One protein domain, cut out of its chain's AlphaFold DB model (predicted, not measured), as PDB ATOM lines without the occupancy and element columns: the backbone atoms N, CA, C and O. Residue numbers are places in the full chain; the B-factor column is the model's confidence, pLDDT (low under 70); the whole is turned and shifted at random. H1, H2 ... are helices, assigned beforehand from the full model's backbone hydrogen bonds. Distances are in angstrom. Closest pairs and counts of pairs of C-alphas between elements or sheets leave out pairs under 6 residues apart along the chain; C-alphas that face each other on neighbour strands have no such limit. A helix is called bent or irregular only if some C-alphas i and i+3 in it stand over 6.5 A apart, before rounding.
ATOM      1  N   LEU A 395      28.388 -24.501 -32.726       58.59
ATOM      2  CA  LEU A 395      29.537 -23.918 -33.420       58.59
ATOM      3  C   LEU A 395      29.266 -22.473 -33.843       58.59
ATOM      4  O   LEU A 395      30.141 -21.626 -33.683       58.59
ATOM      5  N   LEU A 396      28.063 -22.174 -34.337       65.88
ATOM      6  CA  LEU A 396      27.690 -20.814 -34.724       65.88
ATOM      7  C   LEU A 396      27.525 -19.889 -33.511       65.88
ATOM      8  O   LEU A 396      28.006 -18.763 -33.562       65.88
ATOM      9  N   ALA A 397      26.982 -20.367 -32.385       63.44
ATOM     10  CA  ALA A 397      26.948 -19.600 -31.136       63.44
ATOM     11  C   ALA A 397      28.360 -19.259 -30.618       63.44
ATOM     12  O   ALA A 397      28.602 -18.139 -30.165       63.44
ATOM     13  N   VAL A 398      29.322 -20.188 -30.728       62.38
ATOM     14  CA  VAL A 398      30.735 -19.916 -30.407       62.38
ATOM     15  C   VAL A 398      31.320 -18.851 -31.338       62.38
ATOM     16  O   VAL A 398      31.976 -17.934 -30.848       62.38
ATOM     17  N   ILE A 399      31.066 -18.935 -32.650       70.19
ATOM     18  CA  ILE A 399      31.544 -17.932 -33.615       70.19
ATOM     19  C   ILE A 399      30.896 -16.563 -33.328       70.19
ATOM     20  O   ILE A 399      31.630 -15.580 -33.252       70.19
ATOM     21  N   ASN A 400      29.587 -16.498 -33.048       74.31
ATOM     22  CA  ASN A 400      28.880 -15.273 -32.641       74.31
ATOM     23  C   ASN A 400      29.533 -14.622 -31.410       74.31
ATOM     24  O   ASN A 400      29.806 -13.425 -31.418       74.31
ATOM     25  N   ASN A 401      29.837 -15.410 -30.374       74.88
ATOM     26  CA  ASN A 401      30.416 -14.905 -29.126       74.88
ATOM     27  C   ASN A 401      31.825 -14.317 -29.286       74.88
ATOM     28  O   ASN A 401      32.179 -13.383 -28.566       74.88
ATOM     29  N   ILE A 402      32.640 -14.853 -30.201       74.56
ATOM     30  CA  ILE A 402      34.002 -14.350 -30.447       74.56
ATOM     31  C   ILE A 402      34.061 -13.288 -31.551       74.56
ATOM     32  O   ILE A 402      35.022 -12.526 -31.587       74.56
ATOM     33  N   ALA A 403      33.056 -13.216 -32.431       78.56
ATOM     34  CA  ALA A 403      33.052 -12.408 -33.653       78.56
ATOM     35  C   ALA A 403      33.441 -10.935 -33.439       78.56
ATOM     36  O   ALA A 403      34.308 -10.424 -34.145       78.56
ATOM     37  N   ALA A 404      32.865 -10.283 -32.424       81.25
ATOM     38  CA  ALA A 404      33.139  -8.885 -32.074       81.25
ATOM     39  C   ALA A 404      34.591  -8.612 -31.607       81.25
ATOM     40  O   ALA A 404      35.020  -7.460 -31.521       81.25
ATOM     41  N   TYR A 405      35.355  -9.664 -31.306       78.00
ATOM     42  CA  TYR A 405      36.726  -9.604 -30.796       78.00
ATOM     43  C   TYR A 405      37.761 -10.177 -31.777       78.00
ATOM     44  O   TYR A 405      38.948 -10.212 -31.457       78.00
ATOM     45  N   LEU A 406      37.344 -10.664 -32.953       76.75
ATOM     46  CA  LEU A 406      38.274 -11.224 -33.934       76.75
ATOM     47  C   LEU A 406      39.061 -10.109 -34.627       76.75
ATOM     48  O   LEU A 406      38.484  -9.225 -35.251       76.75
ATOM     49  N   GLU A 407      40.387 -10.198 -34.587       81.88
ATOM     50  CA  GLU A 407      41.314  -9.272 -35.245       81.88
ATOM     51  C   GLU A 407      42.289 -10.061 -36.132       81.88
ATOM     52  O   GLU A 407      42.629 -11.207 -35.828       81.88
ATOM     53  N   ASN A 408      42.779  -9.451 -37.215       78.56
ATOM     54  CA  ASN A 408      43.777 -10.027 -38.124       78.56
ATOM     55  C   ASN A 408      43.380 -11.380 -38.758       78.56
ATOM     56  O   ASN A 408      44.229 -12.249 -38.983       78.56
ATOM     57  N   ILE A 409      42.097 -11.574 -39.098       77.88
ATOM     58  CA  ILE A 409      41.635 -12.784 -39.796       77.88
ATOM     59  C   ILE A 409      42.413 -12.951 -41.118       77.88
ATOM     60  O   ILE A 409      42.470 -12.053 -41.962       77.88
ATOM     61  N   ASN A 410      43.017 -14.127 -41.318       75.31
ATOM     62  CA  ASN A 410      43.794 -14.427 -42.522       75.31
ATOM     63  C   ASN A 410      42.905 -14.754 -43.743       75.31
ATOM     64  O   ASN A 410      41.711 -15.052 -43.628       75.31
ATOM     65  N   THR A 411      43.501 -14.738 -44.936       71.75
ATOM     66  CA  THR A 411      42.807 -14.953 -46.219       71.75
ATOM     67  C   THR A 411      42.155 -16.336 -46.344       71.75
ATOM     68  O   THR A 411      41.086 -16.457 -46.947       71.75
ATOM     69  N   SER A 412      42.742 -17.385 -45.750       63.41
ATOM     70  CA  SER A 412      42.177 -18.746 -45.773       63.41
ATOM     71  C   SER A 412      40.909 -18.834 -44.920       63.41
ATOM     72  O   SER A 412      39.880 -19.304 -45.399       63.41
ATOM     73  N   THR A 413      40.955 -18.327 -43.684       65.75
ATOM     74  CA  THR A 413      39.797 -18.272 -42.778       65.75
ATOM     75  C   THR A 413      38.689 -17.394 -43.356       65.75
ATOM     76  O   THR A 413      37.536 -17.818 -43.391       65.75
ATOM     77  N   SER A 414      39.042 -16.230 -43.913       76.50
ATOM     78  CA  SER A 414      38.097 -15.338 -44.603       76.50
ATOM     79  C   SER A 414      37.373 -16.047 -45.752       76.50
ATOM     80  O   SER A 414      36.153 -15.977 -45.867       76.50
ATOM     81  N   SER A 415      38.112 -16.800 -46.573       73.19
ATOM     82  CA  SER A 415      37.537 -17.558 -47.691       73.19
ATOM     83  C   SER A 415      36.631 -18.699 -47.216       73.19
ATOM     84  O   SER A 415      35.572 -18.921 -47.801       73.19
ATOM     85  N   LYS A 416      37.002 -19.393 -46.130       69.44
ATOM     86  CA  LYS A 416      36.211 -20.486 -45.536       69.44
ATOM     87  C   LYS A 416      34.898 -20.004 -44.922       69.44
ATOM     88  O   LYS A 416      33.886 -20.672 -45.106       69.44
ATOM     89  N   LEU A 417      34.879 -18.841 -44.264       73.31
ATOM     90  CA  LEU A 417      33.638 -18.231 -43.767       73.31
ATOM     91  C   LEU A 417      32.655 -17.947 -44.916       73.31
ATOM     92  O   LEU A 417      31.468 -18.239 -44.800       73.31
ATOM     93  N   LEU A 418      33.148 -17.480 -46.068       78.44
ATOM     94  CA  LEU A 418      32.304 -17.236 -47.246       78.44
ATOM     95  C   LEU A 418      31.893 -18.504 -48.000       78.44
ATOM     96  O   LEU A 418      30.833 -18.521 -48.624       78.44
ATOM     97  N   GLN A 419      32.696 -19.568 -47.942       73.69
ATOM     98  CA  GLN A 419      32.288 -20.897 -48.406       73.69
ATOM     99  C   GLN A 419      31.178 -21.473 -47.518       73.69
ATOM    100  O   GLN A 419      30.206 -22.014 -48.041       73.69
ATOM    101  N   LEU A 420      31.282 -21.307 -46.193       66.44
ATOM    102  CA  LEU A 420      30.244 -21.716 -45.247       66.44
ATOM    103  C   LEU A 420      28.943 -20.938 -45.483       66.44
ATOM    104  O   LEU A 420      27.893 -21.561 -45.607       66.44
ATOM    105  N   PHE A 421      29.026 -19.612 -45.652       77.25
ATOM    106  CA  PHE A 421      27.878 -18.777 -46.016       77.25
ATOM    107  C   PHE A 421      27.227 -19.250 -47.318       77.25
ATOM    108  O   PHE A 421      26.037 -19.531 -47.321       77.25
ATOM    109  N   ALA A 422      28.001 -19.434 -48.395       74.44
ATOM    110  CA  ALA A 422      27.468 -19.889 -49.682       74.44
ATOM    111  C   ALA A 422      26.842 -21.300 -49.632       74.44
ATOM    112  O   ALA A 422      25.949 -21.603 -50.421       74.44
ATOM    113  N   SER A 423      27.302 -22.158 -48.716       71.88
ATOM    114  CA  SER A 423      26.709 -23.476 -48.461       71.88
ATOM    115  C   SER A 423      25.383 -23.354 -47.700       71.88
ATOM    116  O   SER A 423      24.364 -23.888 -48.139       71.88
ATOM    117  N   MET A 424      25.365 -22.585 -46.604       67.94
ATOM    118  CA  MET A 424      24.178 -22.373 -45.765       67.94
ATOM    119  C   MET A 424      23.104 -21.503 -46.435       67.94
ATOM    120  O   MET A 424      21.927 -21.654 -46.131       67.94
ATOM    121  N   SER A 425      23.477 -20.634 -47.375       76.06
ATOM    122  CA  SER A 425      22.549 -19.839 -48.187       76.06
ATOM    123  C   SER A 425      22.021 -20.586 -49.416       76.06
ATOM    124  O   SER A 425      21.290 -20.002 -50.217       76.06
ATOM    125  N   SER A 426      22.419 -21.845 -49.630       75.31
ATOM    126  CA  SER A 426      21.953 -22.620 -50.781       75.31
ATOM    127  C   SER A 426      20.497 -23.077 -50.584       75.31
ATOM    128  O   SER A 426      20.137 -23.506 -49.482       75.31
ATOM    129  N   PRO A 427      19.648 -23.070 -51.634       68.75
ATOM    130  CA  PRO A 427      18.267 -23.547 -51.522       68.75
ATOM    131  C   PRO A 427      18.173 -24.996 -51.023       68.75
ATOM    132  O   PRO A 427      17.302 -25.316 -50.223       68.75
ATOM    133  N   GLY A 428      19.109 -25.860 -51.435       64.81
ATOM    134  CA  GLY A 428      19.166 -27.255 -50.989       64.81
ATOM    135  C   GLY A 428      19.493 -27.422 -49.501       64.81
ATOM    136  O   GLY A 428      19.003 -28.363 -48.884       64.81
ATOM    137  N   PHE A 429      20.271 -26.511 -48.903       66.62
ATOM    138  CA  PHE A 429      20.479 -26.494 -47.455       66.62
ATOM    139  C   PHE A 429      19.241 -25.949 -46.739       66.62
ATOM    140  O   PHE A 429      18.685 -26.637 -45.882       66.62
ATOM    141  N   LEU A 430      18.769 -24.759 -47.120       67.56
ATOM    142  CA  LEU A 430      17.659 -24.077 -46.444       67.56
ATOM    143  C   LEU A 430      16.355 -24.885 -46.456       67.56
ATOM    144  O   LEU A 430      15.676 -24.942 -45.441       67.56
ATOM    145  N   LEU A 431      16.038 -25.564 -47.561       68.00
ATOM    146  CA  LEU A 431      14.818 -26.371 -47.690       68.00
ATOM    147  C   LEU A 431      14.937 -27.784 -47.086       68.00
ATOM    148  O   LEU A 431      13.977 -28.548 -47.140       68.00
ATOM    149  N   SER A 432      16.097 -28.170 -46.539       60.97
ATOM    150  CA  SER A 432      16.290 -29.519 -45.972       60.97
ATOM    151  C   SER A 432      15.804 -29.678 -44.525       60.97
ATOM    152  O   SER A 432      15.623 -30.809 -44.074       60.97
ATOM    153  N   ASN A 433      15.600 -28.574 -43.802       62.25
ATOM    154  CA  ASN A 433      15.004 -28.529 -42.466       62.25
ATOM    155  C   ASN A 433      14.527 -27.097 -42.190       62.25
ATOM    156  O   ASN A 433      15.298 -26.161 -42.399       62.25
ATOM    157  N   ASP A 434      13.308 -26.935 -41.677       68.31
ATOM    158  CA  ASP A 434      12.710 -25.627 -41.388       68.31
ATOM    159  C   ASP A 434      13.586 -24.762 -40.462       68.31
ATOM    160  O   ASP A 434      13.629 -23.551 -40.642       68.31
ATOM    161  N   SER A 435      14.355 -25.352 -39.535       69.88
ATOM    162  CA  SER A 435      15.253 -24.600 -38.636       69.88
ATOM    163  C   SER A 435      16.597 -24.176 -39.253       69.88
ATOM    164  O   SER A 435      17.391 -23.483 -38.614       69.88
ATOM    165  N   ASN A 436      16.899 -24.549 -40.502       70.31
ATOM    166  CA  ASN A 436      18.177 -24.186 -41.127       70.31
ATOM    167  C   ASN A 436      18.299 -22.681 -41.428       70.31
ATOM    168  O   ASN A 436      19.420 -22.195 -41.603       70.31
ATOM    169  N   HIS A 437      17.188 -21.934 -41.450       75.56
ATOM    170  CA  HIS A 437      17.237 -20.474 -41.565       75.56
ATOM    171  C   HIS A 437      17.895 -19.812 -40.346       75.56
ATOM    172  O   HIS A 437      18.622 -18.835 -40.515       75.56
ATOM    173  N   ASP A 438      17.740 -20.386 -39.148       74.50
ATOM    174  CA  ASP A 438      18.341 -19.863 -37.913       74.50
ATOM    175  C   ASP A 438      19.868 -20.023 -37.922       74.50
ATOM    176  O   ASP A 438      20.603 -19.155 -37.450       74.50
ATOM    177  N   LEU A 439      20.365 -21.103 -38.537       71.25
ATOM    178  CA  LEU A 439      21.799 -21.324 -38.749       71.25
ATOM    179  C   LEU A 439      22.383 -20.287 -39.721       71.25
ATOM    180  O   LEU A 439      23.438 -19.709 -39.457       71.25
ATOM    181  N   LEU A 440      21.688 -20.005 -40.829       77.88
ATOM    182  CA  LEU A 440      22.112 -18.958 -41.760       77.88
ATOM    183  C   LEU A 440      22.076 -17.569 -41.101       77.88
ATOM    184  O   LEU A 440      23.000 -16.781 -41.302       77.88
ATOM    185  N   GLN A 441      21.045 -17.281 -40.301       79.88
ATOM    186  CA  GLN A 441      20.943 -16.031 -39.553       79.88
ATOM    187  C   GLN A 441      22.098 -15.883 -38.557       79.88
ATOM    188  O   GLN A 441      22.776 -14.860 -38.580       79.88
ATOM    189  N   SER A 442      22.378 -16.901 -37.738       72.75
ATOM    190  CA  SER A 442      23.474 -16.849 -36.765       72.75
ATOM    191  C   SER A 442      24.841 -16.690 -37.449       72.75
ATOM    192  O   SER A 442      25.666 -15.902 -36.997       72.75
ATOM    193  N   LEU A 443      25.076 -17.323 -38.605       77.00
ATOM    194  CA  LEU A 443      26.298 -17.068 -39.377       77.00
ATOM    195  C   LEU A 443      26.377 -15.621 -39.902       77.00
ATOM    196  O   LEU A 443      27.451 -15.019 -39.892       77.00
ATOM    197  N   LEU A 444      25.261 -15.046 -40.354       81.62
ATOM    198  CA  LEU A 444      25.207 -13.645 -40.784       81.62
ATOM    199  C   LEU A 444      25.421 -12.671 -39.616       81.62
ATOM    200  O   LEU A 444      26.113 -11.672 -39.793       81.62
ATOM    201  N   GLU A 445      24.896 -12.969 -38.427       80.81
ATOM    202  CA  GLU A 445      25.154 -12.215 -37.192       80.81
ATOM    203  C   GLU A 445      26.649 -12.223 -36.836       80.81
ATOM    204  O   GLU A 445      27.218 -11.158 -36.598       80.81
ATOM    205  N   SER A 446      27.318 -13.380 -36.918       77.62
ATOM    206  CA  SER A 446      28.775 -13.493 -36.735       77.62
ATOM    207  C   SER A 446      29.535 -12.592 -37.707       77.62
ATOM    208  O   SER A 446      30.462 -11.878 -37.329       77.62
ATOM    209  N   MET A 447      29.152 -12.626 -38.984       82.94
ATOM    210  CA  MET A 447      29.821 -11.849 -40.024       82.94
ATOM    211  C   MET A 447      29.573 -10.344 -39.867       82.94
ATOM    212  O   MET A 447      30.507  -9.568 -40.063       82.94
ATOM    213  N   ASN A 448      28.366  -9.939 -39.457       84.94
ATOM    214  CA  ASN A 448      28.053  -8.556 -39.099       84.94
ATOM    215  C   ASN A 448      28.901  -8.090 -37.910       84.94
ATOM    216  O   ASN A 448      29.555  -7.063 -38.023       84.94
ATOM    217  N   ALA A 449      28.984  -8.859 -36.820       81.31
ATOM    218  CA  ALA A 449      29.735  -8.468 -35.623       81.31
ATOM    219  C   ALA A 449      31.246  -8.269 -35.883       81.31
ATOM    220  O   ALA A 449      31.844  -7.343 -35.332       81.31
ATOM    221  N   ILE A 450      31.865  -9.064 -36.769       81.94
ATOM    222  CA  ILE A 450      33.263  -8.840 -37.200       81.94
ATOM    223  C   ILE A 450      33.413  -7.480 -37.906       81.94
ATOM    224  O   ILE A 450      34.411  -6.784 -37.708       81.94
ATOM    225  N   ILE A 451      32.437  -7.088 -38.732       83.31
ATOM    226  CA  ILE A 451      32.444  -5.805 -39.453       83.31
ATOM    227  C   ILE A 451      32.142  -4.652 -38.487       83.31
ATOM    228  O   ILE A 451      32.893  -3.681 -38.448       83.31
ATOM    229  N   GLU A 452      31.083  -4.770 -37.682       81.12
ATOM    230  CA  GLU A 452      30.624  -3.735 -36.751       81.12
ATOM    231  C   GLU A 452      31.710  -3.327 -35.756       81.12
ATOM    232  O   GLU A 452      31.916  -2.137 -35.528       81.12
ATOM    233  N   HIS A 453      32.442  -4.296 -35.201       77.94
ATOM    234  CA  HIS A 453      33.421  -4.030 -34.149       77.94
ATOM    235  C   HIS A 453      34.873  -3.960 -34.638       77.94
ATOM    236  O   HIS A 453      35.681  -3.278 -34.009       77.94
ATOM    237  N   GLN A 454      35.237  -4.670 -35.715       82.62
ATOM    238  CA  GLN A 454      36.644  -4.932 -36.053       82.62
ATOM    239  C   GLN A 454      36.977  -4.819 -37.554       82.62
ATOM    240  O   GLN A 454      38.030  -5.312 -37.973       82.62
ATOM    241  N   TYR A 455      36.159  -4.160 -38.391       81.44
ATOM    242  CA  TYR A 455      36.489  -4.008 -39.823       81.44
ATOM    243  C   TYR A 455      37.895  -3.429 -40.110       81.44
ATOM    244  O   TYR A 455      38.554  -3.982 -40.998       81.44
ATOM    245  N   PRO A 456      38.430  -2.419 -39.377       78.69
ATOM    246  CA  PRO A 456      39.730  -1.825 -39.711       78.69
ATOM    247  C   PRO A 456      40.882  -2.814 -39.501       78.69
ATOM    248  O   PRO A 456      41.912  -2.746 -40.165       78.69
ATOM    249  N   LYS A 457      40.691  -3.770 -38.583       79.94
ATOM    250  CA  LYS A 457      41.672  -4.797 -38.219       79.94
ATOM    251  C   LYS A 457      41.511  -6.097 -39.012       79.94
ATOM    252  O   LYS A 457      42.253  -7.048 -38.778       79.94
ATOM    253  N   ASN A 458      40.560  -6.163 -39.949       83.25
ATOM    254  CA  ASN A 458      40.254  -7.363 -40.737       83.25
ATOM    255  C   ASN A 458      40.171  -7.105 -42.260       83.25
ATOM    256  O   ASN A 458      39.211  -7.540 -42.908       83.25
ATOM    257  N   PRO A 459      41.183  -6.470 -42.889       80.62
ATOM    258  CA  PRO A 459      41.128  -6.104 -44.309       80.62
ATOM    259  C   PRO A 459      40.960  -7.310 -45.249       80.62
ATOM    260  O   PRO A 459      40.252  -7.208 -46.248       80.62
ATOM    261  N   ASN A 460      41.528  -8.480 -44.918       79.19
ATOM    262  CA  ASN A 460      41.348  -9.707 -45.711       79.19
ATOM    263  C   ASN A 460      39.886 -10.178 -45.749       79.19
ATOM    264  O   ASN A 460      39.429 -10.688 -46.772       79.19
ATOM    265  N   PHE A 461      39.162 -10.017 -44.638       81.56
ATOM    266  CA  PHE A 461      37.770 -10.439 -44.506       81.56
ATOM    267  C   PHE A 461      36.839  -9.485 -45.256       81.56
ATOM    268  O   PHE A 461      36.024  -9.933 -46.064       81.56
ATOM    269  N   VAL A 462      37.045  -8.174 -45.089       83.62
ATOM    270  CA  VAL A 462      36.340  -7.131 -45.853       83.62
ATOM    271  C   VAL A 462      36.565  -7.323 -47.359       83.62
ATOM    272  O   VAL A 462      35.601  -7.385 -48.125       83.62
ATOM    273  N   TYR A 463      37.813  -7.527 -47.794       81.62
ATOM    274  CA  TYR A 463      38.142  -7.808 -49.197       81.62
ATOM    275  C   TYR A 463      37.455  -9.078 -49.726       81.62
ATOM    276  O   TYR A 463      36.924  -9.086 -50.840       81.62
ATOM    277  N   ALA A 464      37.416 -10.149 -48.928       78.44
ATOM    278  CA  ALA A 464      36.742 -11.385 -49.304       78.44
ATOM    279  C   ALA A 464      35.227 -11.174 -49.508       78.44
ATOM    280  O   ALA A 464      34.675 -11.687 -50.490       78.44
ATOM    281  N   ILE A 465      34.568 -10.404 -48.629       82.44
ATOM    282  CA  ILE A 465      33.140 -10.055 -48.739       82.44
ATOM    283  C   ILE A 465      32.888  -9.250 -50.013       82.44
ATOM    284  O   ILE A 465      32.046  -9.648 -50.816       82.44
ATOM    285  N   VAL A 466      33.660  -8.183 -50.252       81.62
ATOM    286  CA  VAL A 466      33.538  -7.341 -51.458       81.62
ATOM    287  C   VAL A 466      33.690  -8.182 -52.731       81.62
ATOM    288  O   VAL A 466      32.876  -8.072 -53.647       81.62
ATOM    289  N   ARG A 467      34.654  -9.113 -52.769       81.06
ATOM    290  CA  ARG A 467      34.832 -10.048 -53.897       81.06
ATOM    291  C   ARG A 467      33.639 -10.996 -54.107       81.06
ATOM    292  O   ARG A 467      33.425 -11.464 -55.222       81.06
ATOM    293  N   ASN A 468      32.861 -11.283 -53.064       77.25
ATOM    294  CA  ASN A 468      31.676 -12.148 -53.110       77.25
ATOM    295  C   ASN A 468      30.348 -11.369 -53.103       77.25
ATOM    296  O   ASN A 468      29.297 -11.992 -52.973       77.25
ATOM    297  N   LYS A 469      30.370 -10.041 -53.288       77.31
ATOM    298  CA  LYS A 469      29.209  -9.137 -53.202       77.31
ATOM    299  C   LYS A 469      27.930  -9.661 -53.887       77.31
ATOM    300  O   LYS A 469      26.868  -9.657 -53.268       77.31
ATOM    301  N   LYS A 470      28.046 -10.244 -55.090       74.81
ATOM    302  CA  LYS A 470      26.929 -10.859 -55.845       74.81
ATOM    303  C   LYS A 470      26.152 -11.960 -55.097       74.81
ATOM    304  O   LYS A 470      25.048 -12.289 -55.508       74.81
ATOM    305  N   LYS A 471      26.719 -12.563 -54.043       70.06
ATOM    306  CA  LYS A 471      26.057 -13.578 -53.197       70.06
ATOM    307  C   LYS A 471      25.238 -12.974 -52.051       70.06
ATOM    308  O   LYS A 471      24.397 -13.665 -51.494       70.06
ATOM    309  N   PHE A 472      25.502 -11.718 -51.693       68.88
ATOM    310  CA  PHE A 472      24.734 -10.966 -50.694       68.88
ATOM    311  C   PHE A 472      23.619 -10.146 -51.356       68.88
ATOM    312  O   PHE A 472      22.550  -9.976 -50.780       68.88
ATOM    313  N   GLU A 473      23.834  -9.700 -52.597       64.06
ATOM    314  CA  GLU A 473      22.823  -9.049 -53.437       64.06
ATOM    315  C   GLU A 473      21.840 -10.071 -54.040       64.06
ATOM    316  O   GLU A 473      21.895 -10.415 -55.227       64.06
ATOM    317  N   PHE A 519      46.992  -4.694 -54.810       45.25
ATOM    318  CA  PHE A 519      47.629  -3.846 -53.799       45.25
ATOM    319  C   PHE A 519      46.876  -2.523 -53.570       45.25
ATOM    320  O   PHE A 519      46.702  -2.099 -52.428       45.25
ATOM    321  N   LYS A 520      46.364  -1.894 -54.641       49.00
ATOM    322  CA  LYS A 520      45.536  -0.679 -54.530       49.00
ATOM    323  C   LYS A 520      44.203  -0.936 -53.821       49.00
ATOM    324  O   LYS A 520      43.791  -0.107 -53.016       49.00
ATOM    325  N   GLY A 521      43.555  -2.075 -54.083       52.47
ATOM    326  CA  GLY A 521      42.311  -2.455 -53.404       52.47
ATOM    327  C   GLY A 521      42.496  -2.626 -51.894       52.47
ATOM    328  O   GLY A 521      41.708  -2.093 -51.117       52.47
ATOM    329  N   PHE A 522      43.579  -3.289 -51.476       51.16
ATOM    330  CA  PHE A 522      43.913  -3.453 -50.059       51.16
ATOM    331  C   PHE A 522      44.216  -2.127 -49.351       51.16
ATOM    332  O   PHE A 522      43.678  -1.898 -48.273       51.16
ATOM    333  N   ILE A 523      45.017  -1.239 -49.954       53.88
ATOM    334  CA  ILE A 523      45.307   0.083 -49.367       53.88
ATOM    335  C   ILE A 523      44.029   0.926 -49.255       53.88
ATOM    336  O   ILE A 523      43.812   1.552 -48.223       53.88
ATOM    337  N   CYS A 524      43.151   0.886 -50.263       53.78
ATOM    338  CA  CYS A 524      41.872   1.595 -50.222       53.78
ATOM    339  C   CYS A 524      40.978   1.091 -49.073       53.78
ATOM    340  O   CYS A 524      40.482   1.894 -48.293       53.78
ATOM    341  N   ILE A 525      40.851  -0.231 -48.889       58.62
ATOM    342  CA  ILE A 525      40.108  -0.828 -47.759       58.62
ATOM    343  C   ILE A 525      40.731  -0.453 -46.403       58.62
ATOM    344  O   ILE A 525      40.005  -0.244 -45.439       58.62
ATOM    345  N   PHE A 526      42.060  -0.345 -46.322       53.38
ATOM    346  CA  PHE A 526      42.776   0.016 -45.093       53.38
ATOM    347  C   PHE A 526      42.653   1.508 -44.725       53.38
ATOM    348  O   PHE A 526      42.874   1.877 -43.575       53.38
ATOM    349  N   GLN A 527      42.331   2.368 -45.696       53.66
ATOM    350  CA  GLN A 527      42.211   3.824 -45.529       53.66
ATOM    351  C   GLN A 527      40.759   4.331 -45.588       53.66
ATOM    352  O   GLN A 527      40.512   5.500 -45.297       53.66
ATOM    353  N   ALA A 528      39.796   3.484 -45.960       57.88
ATOM    354  CA  ALA A 528      38.391   3.850 -46.080       57.88
ATOM    355  C   ALA A 528      37.666   3.822 -44.726       57.88
ATOM    356  O   ALA A 528      37.518   2.775 -44.096       57.88
ATOM    357  N   GLU A 529      37.124   4.970 -44.325       55.66
ATOM    358  CA  GLU A 529      36.156   5.066 -43.233       55.66
ATOM    359  C   GLU A 529      34.777   4.600 -43.734       55.66
ATOM    360  O   GLU A 529      34.110   5.295 -44.508       55.66
ATOM    361  N   ILE A 530      34.338   3.405 -43.321       63.25
ATOM    362  CA  ILE A 530      33.041   2.853 -43.742       63.25
ATOM    363  C   ILE A 530      31.917   3.551 -42.963       63.25
ATOM    364  O   ILE A 530      31.590   3.194 -41.830       63.25
ATOM    365  N   ARG A 531      31.310   4.566 -43.585       53.53
ATOM    366  CA  ARG A 531      30.187   5.319 -43.010       53.53
ATOM    367  C   ARG A 531      28.917   4.467 -42.944       53.53
ATOM    368  O   ARG A 531      28.576   3.778 -43.900       53.53
ATOM    369  N   GLY A 532      28.182   4.576 -41.836       59.28
ATOM    370  CA  GLY A 532      26.911   3.868 -41.625       59.28
ATOM    371  C   GLY A 532      27.015   2.536 -40.877       59.28
ATOM    372  O   GLY A 532      26.029   1.804 -40.826       59.28
ATOM    373  N   ILE A 533      28.173   2.225 -40.285       61.81
ATOM    374  CA  ILE A 533      28.296   1.160 -39.284       61.81
ATOM    375  C   ILE A 533      27.869   1.723 -37.921       61.81
ATOM    376  O   ILE A 533      28.615   2.470 -37.289       61.81
ATOM    377  N   GLU A 534      26.663   1.377 -37.473       64.38
ATOM    378  CA  GLU A 534      26.236   1.587 -36.085       64.38
ATOM    379  C   GLU A 534      26.718   0.401 -35.241       64.38
ATOM    380  O   GLU A 534      26.338  -0.737 -35.505       64.38
ATOM    381  N   THR A 535      27.554   0.649 -34.232       68.62
ATOM    382  CA  THR A 535      28.032  -0.401 -33.325       68.62
ATOM    383  C   THR A 535      26.905  -0.868 -32.409       68.62
ATOM    384  O   THR A 535      26.444  -0.131 -31.535       68.62
ATOM    385  N   THR A 536      26.450  -2.110 -32.586       72.69
ATOM    386  CA  THR A 536      25.465  -2.700 -31.674       72.69
ATOM    387  C   THR A 536      26.119  -3.164 -30.365       72.69
ATOM    388  O   THR A 536      27.340  -3.256 -30.240       72.69
ATOM    389  N   ALA A 537      25.317  -3.411 -29.324       73.19
ATOM    390  CA  ALA A 537      25.835  -3.991 -28.086       73.19
ATOM    391  C   ALA A 537      26.185  -5.472 -28.314       73.19
ATOM    392  O   ALA A 537      25.330  -6.232 -28.775       73.19
ATOM    393  N   ILE A 538      27.408  -5.879 -27.949       74.88
ATOM    394  CA  ILE A 538      27.901  -7.253 -28.133       74.88
ATOM    395  C   ILE A 538      26.952  -8.235 -27.436       74.88
ATOM    396  O   ILE A 538      26.810  -8.226 -26.211       74.88
ATOM    397  N   ARG A 539      26.301  -9.095 -28.225       64.62
ATOM    398  CA  ARG A 539      25.385 -10.122 -27.723       64.62
ATOM    399  C   ARG A 539      26.163 -11.370 -27.335       64.62
ATOM    400  O   ARG A 539      26.875 -11.938 -28.156       64.62
ATOM    401  N   ILE A 540      25.976 -11.822 -26.099       63.88
ATOM    402  CA  ILE A 540      26.458 -13.128 -25.653       63.88
ATOM    403  C   ILE A 540      25.345 -14.144 -25.913       63.88
ATOM    404  O   ILE A 540      24.320 -14.142 -25.235       63.88
ATOM    405  N   HIS A 541      25.553 -15.014 -26.894       60.25
ATOM    406  CA  HIS A 541      24.713 -16.176 -27.146       60.25
ATOM    407  C   HIS A 541      25.068 -17.258 -26.120       60.25
ATOM    408  O   HIS A 541      26.102 -17.924 -26.221       60.25
ATOM    409  N   SER A 542      24.215 -17.433 -25.111       51.28
ATOM    410  CA  SER A 542      24.289 -18.579 -24.206       51.28
ATOM    411  C   SER A 542      24.066 -19.868 -24.994       51.28
ATOM    412  O   SER A 542      23.065 -20.000 -25.694       51.28
ATOM    413  N   PHE A 543      24.987 -20.824 -24.881       59.00
ATOM    414  CA  PHE A 543      24.819 -22.112 -25.541       59.00
ATOM    415  C   PHE A 543      23.848 -23.002 -24.755       59.00
ATOM    416  O   PHE A 543      24.144 -23.412 -23.630       59.00
ATOM    417  N   GLU A 544      22.703 -23.315 -25.362       58.41
ATOM    418  CA  GLU A 544      21.740 -24.272 -24.820       58.41
ATOM    419  C   GLU A 544      22.155 -25.709 -25.151       58.41
ATOM    420  O   GLU A 544      22.044 -26.196 -26.280       58.41
ATOM    421  N   TRP A 545      22.640 -26.405 -24.127       66.06
ATOM    422  CA  TRP A 545      22.993 -27.816 -24.187       66.06
ATOM    423  C   TRP A 545      21.738 -28.694 -24.279       66.06
ATOM    424  O   TRP A 545      21.157 -29.086 -23.268       66.06
ATOM    425  N   THR A 546      21.330 -29.057 -25.496       71.06
ATOM    426  CA  THR A 546      20.280 -30.073 -25.692       71.06
ATOM    427  C   THR A 546      20.740 -31.444 -25.167       71.06
ATOM    428  O   THR A 546      21.929 -31.764 -25.302       71.06
TER     429      THR A 546
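This is residues 395 to 473 and 519 to 546 of the 669 residues of an uncharacterized protein of Monilinia fructigena (UniProt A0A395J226). The long helix H4 makes the core, with the shorter H1 side by side with it on one side and H2 on another; H2 and H4 meet near one end as a narrow V, and H5 packs on H2 towards the open end. H6 packs on H5 at one end of the long axis, the small H3 sits at the other, and residues 528 to 546 run back from H6 as a long tail past H4 and H1. The printed part has 107 residues with six named helices, H1 to H6 in chain order, and no named strand: the class is all helix. It is compact, with a radius of gyration of the C-alphas of 14.5 A, yet elongated, spanning 45 by 29 by 25 A.

Begin at H4, residues 436 to 457, the hub. It has a kink of 48 degrees near residue 451 and is irregular, with C-alphas 453 and 456 8.7 A apart. H1, residues 395 to 403, touches it at a shallow tilt of 20 degrees, the same way; the closest C-alphas, of Asn 400 and Ser 446, are 4.5 A apart. Residues 421 to 424 of H2, residues 411 to 424, touch residues 436 to 444 of H4, closest at C-alphas 424 and 440, 5.7 A; the tilt is shallow, 26 degrees, opposite ways. H3, residues 427 to 430, only just touches H4, only at the corner by their link, with 3 pairs of C-alphas within 8 A, the closest Leu 430 and Asn 436 at 5.3 A. H5, residues 459 to 467, touches H2 at a steep tilt of 41 degrees, closest at C-alphas 414 and 461, 4.9 A. H6, residues 519 to 527, touches H5 at a steep tilt of 66 degrees, closest at C-alphas 459 and 525, 6.4 A. H1 and H2 are apart. Each O i to N i+4 pair is within hydrogen-bond range in H1, H2, H5 and H6, and 16 of 18 are in H4; H3 is too short for such a pair.

Find C-alpha 436 at (18.177, -24.186, -41.127); from there H4 runs 30.6 A to C-alpha 457 at (41.672, -4.797, -38.219). H2 is 20.1 A long. H6 ends at C-alpha 527, (42.211, 3.824, -45.529).

The farthest C-alphas, of Lys 520 and Thr 546, are 48.3 A apart. Residues 474 to 518 are not printed, and C-alphas 473 and 519 are 25.3 A apart across the cut. Of the links printed whole, none is long. Mean pLDDT of the printed part is 70.8; 44 residues are under 70, among them 427 to 435 and 519 to 535.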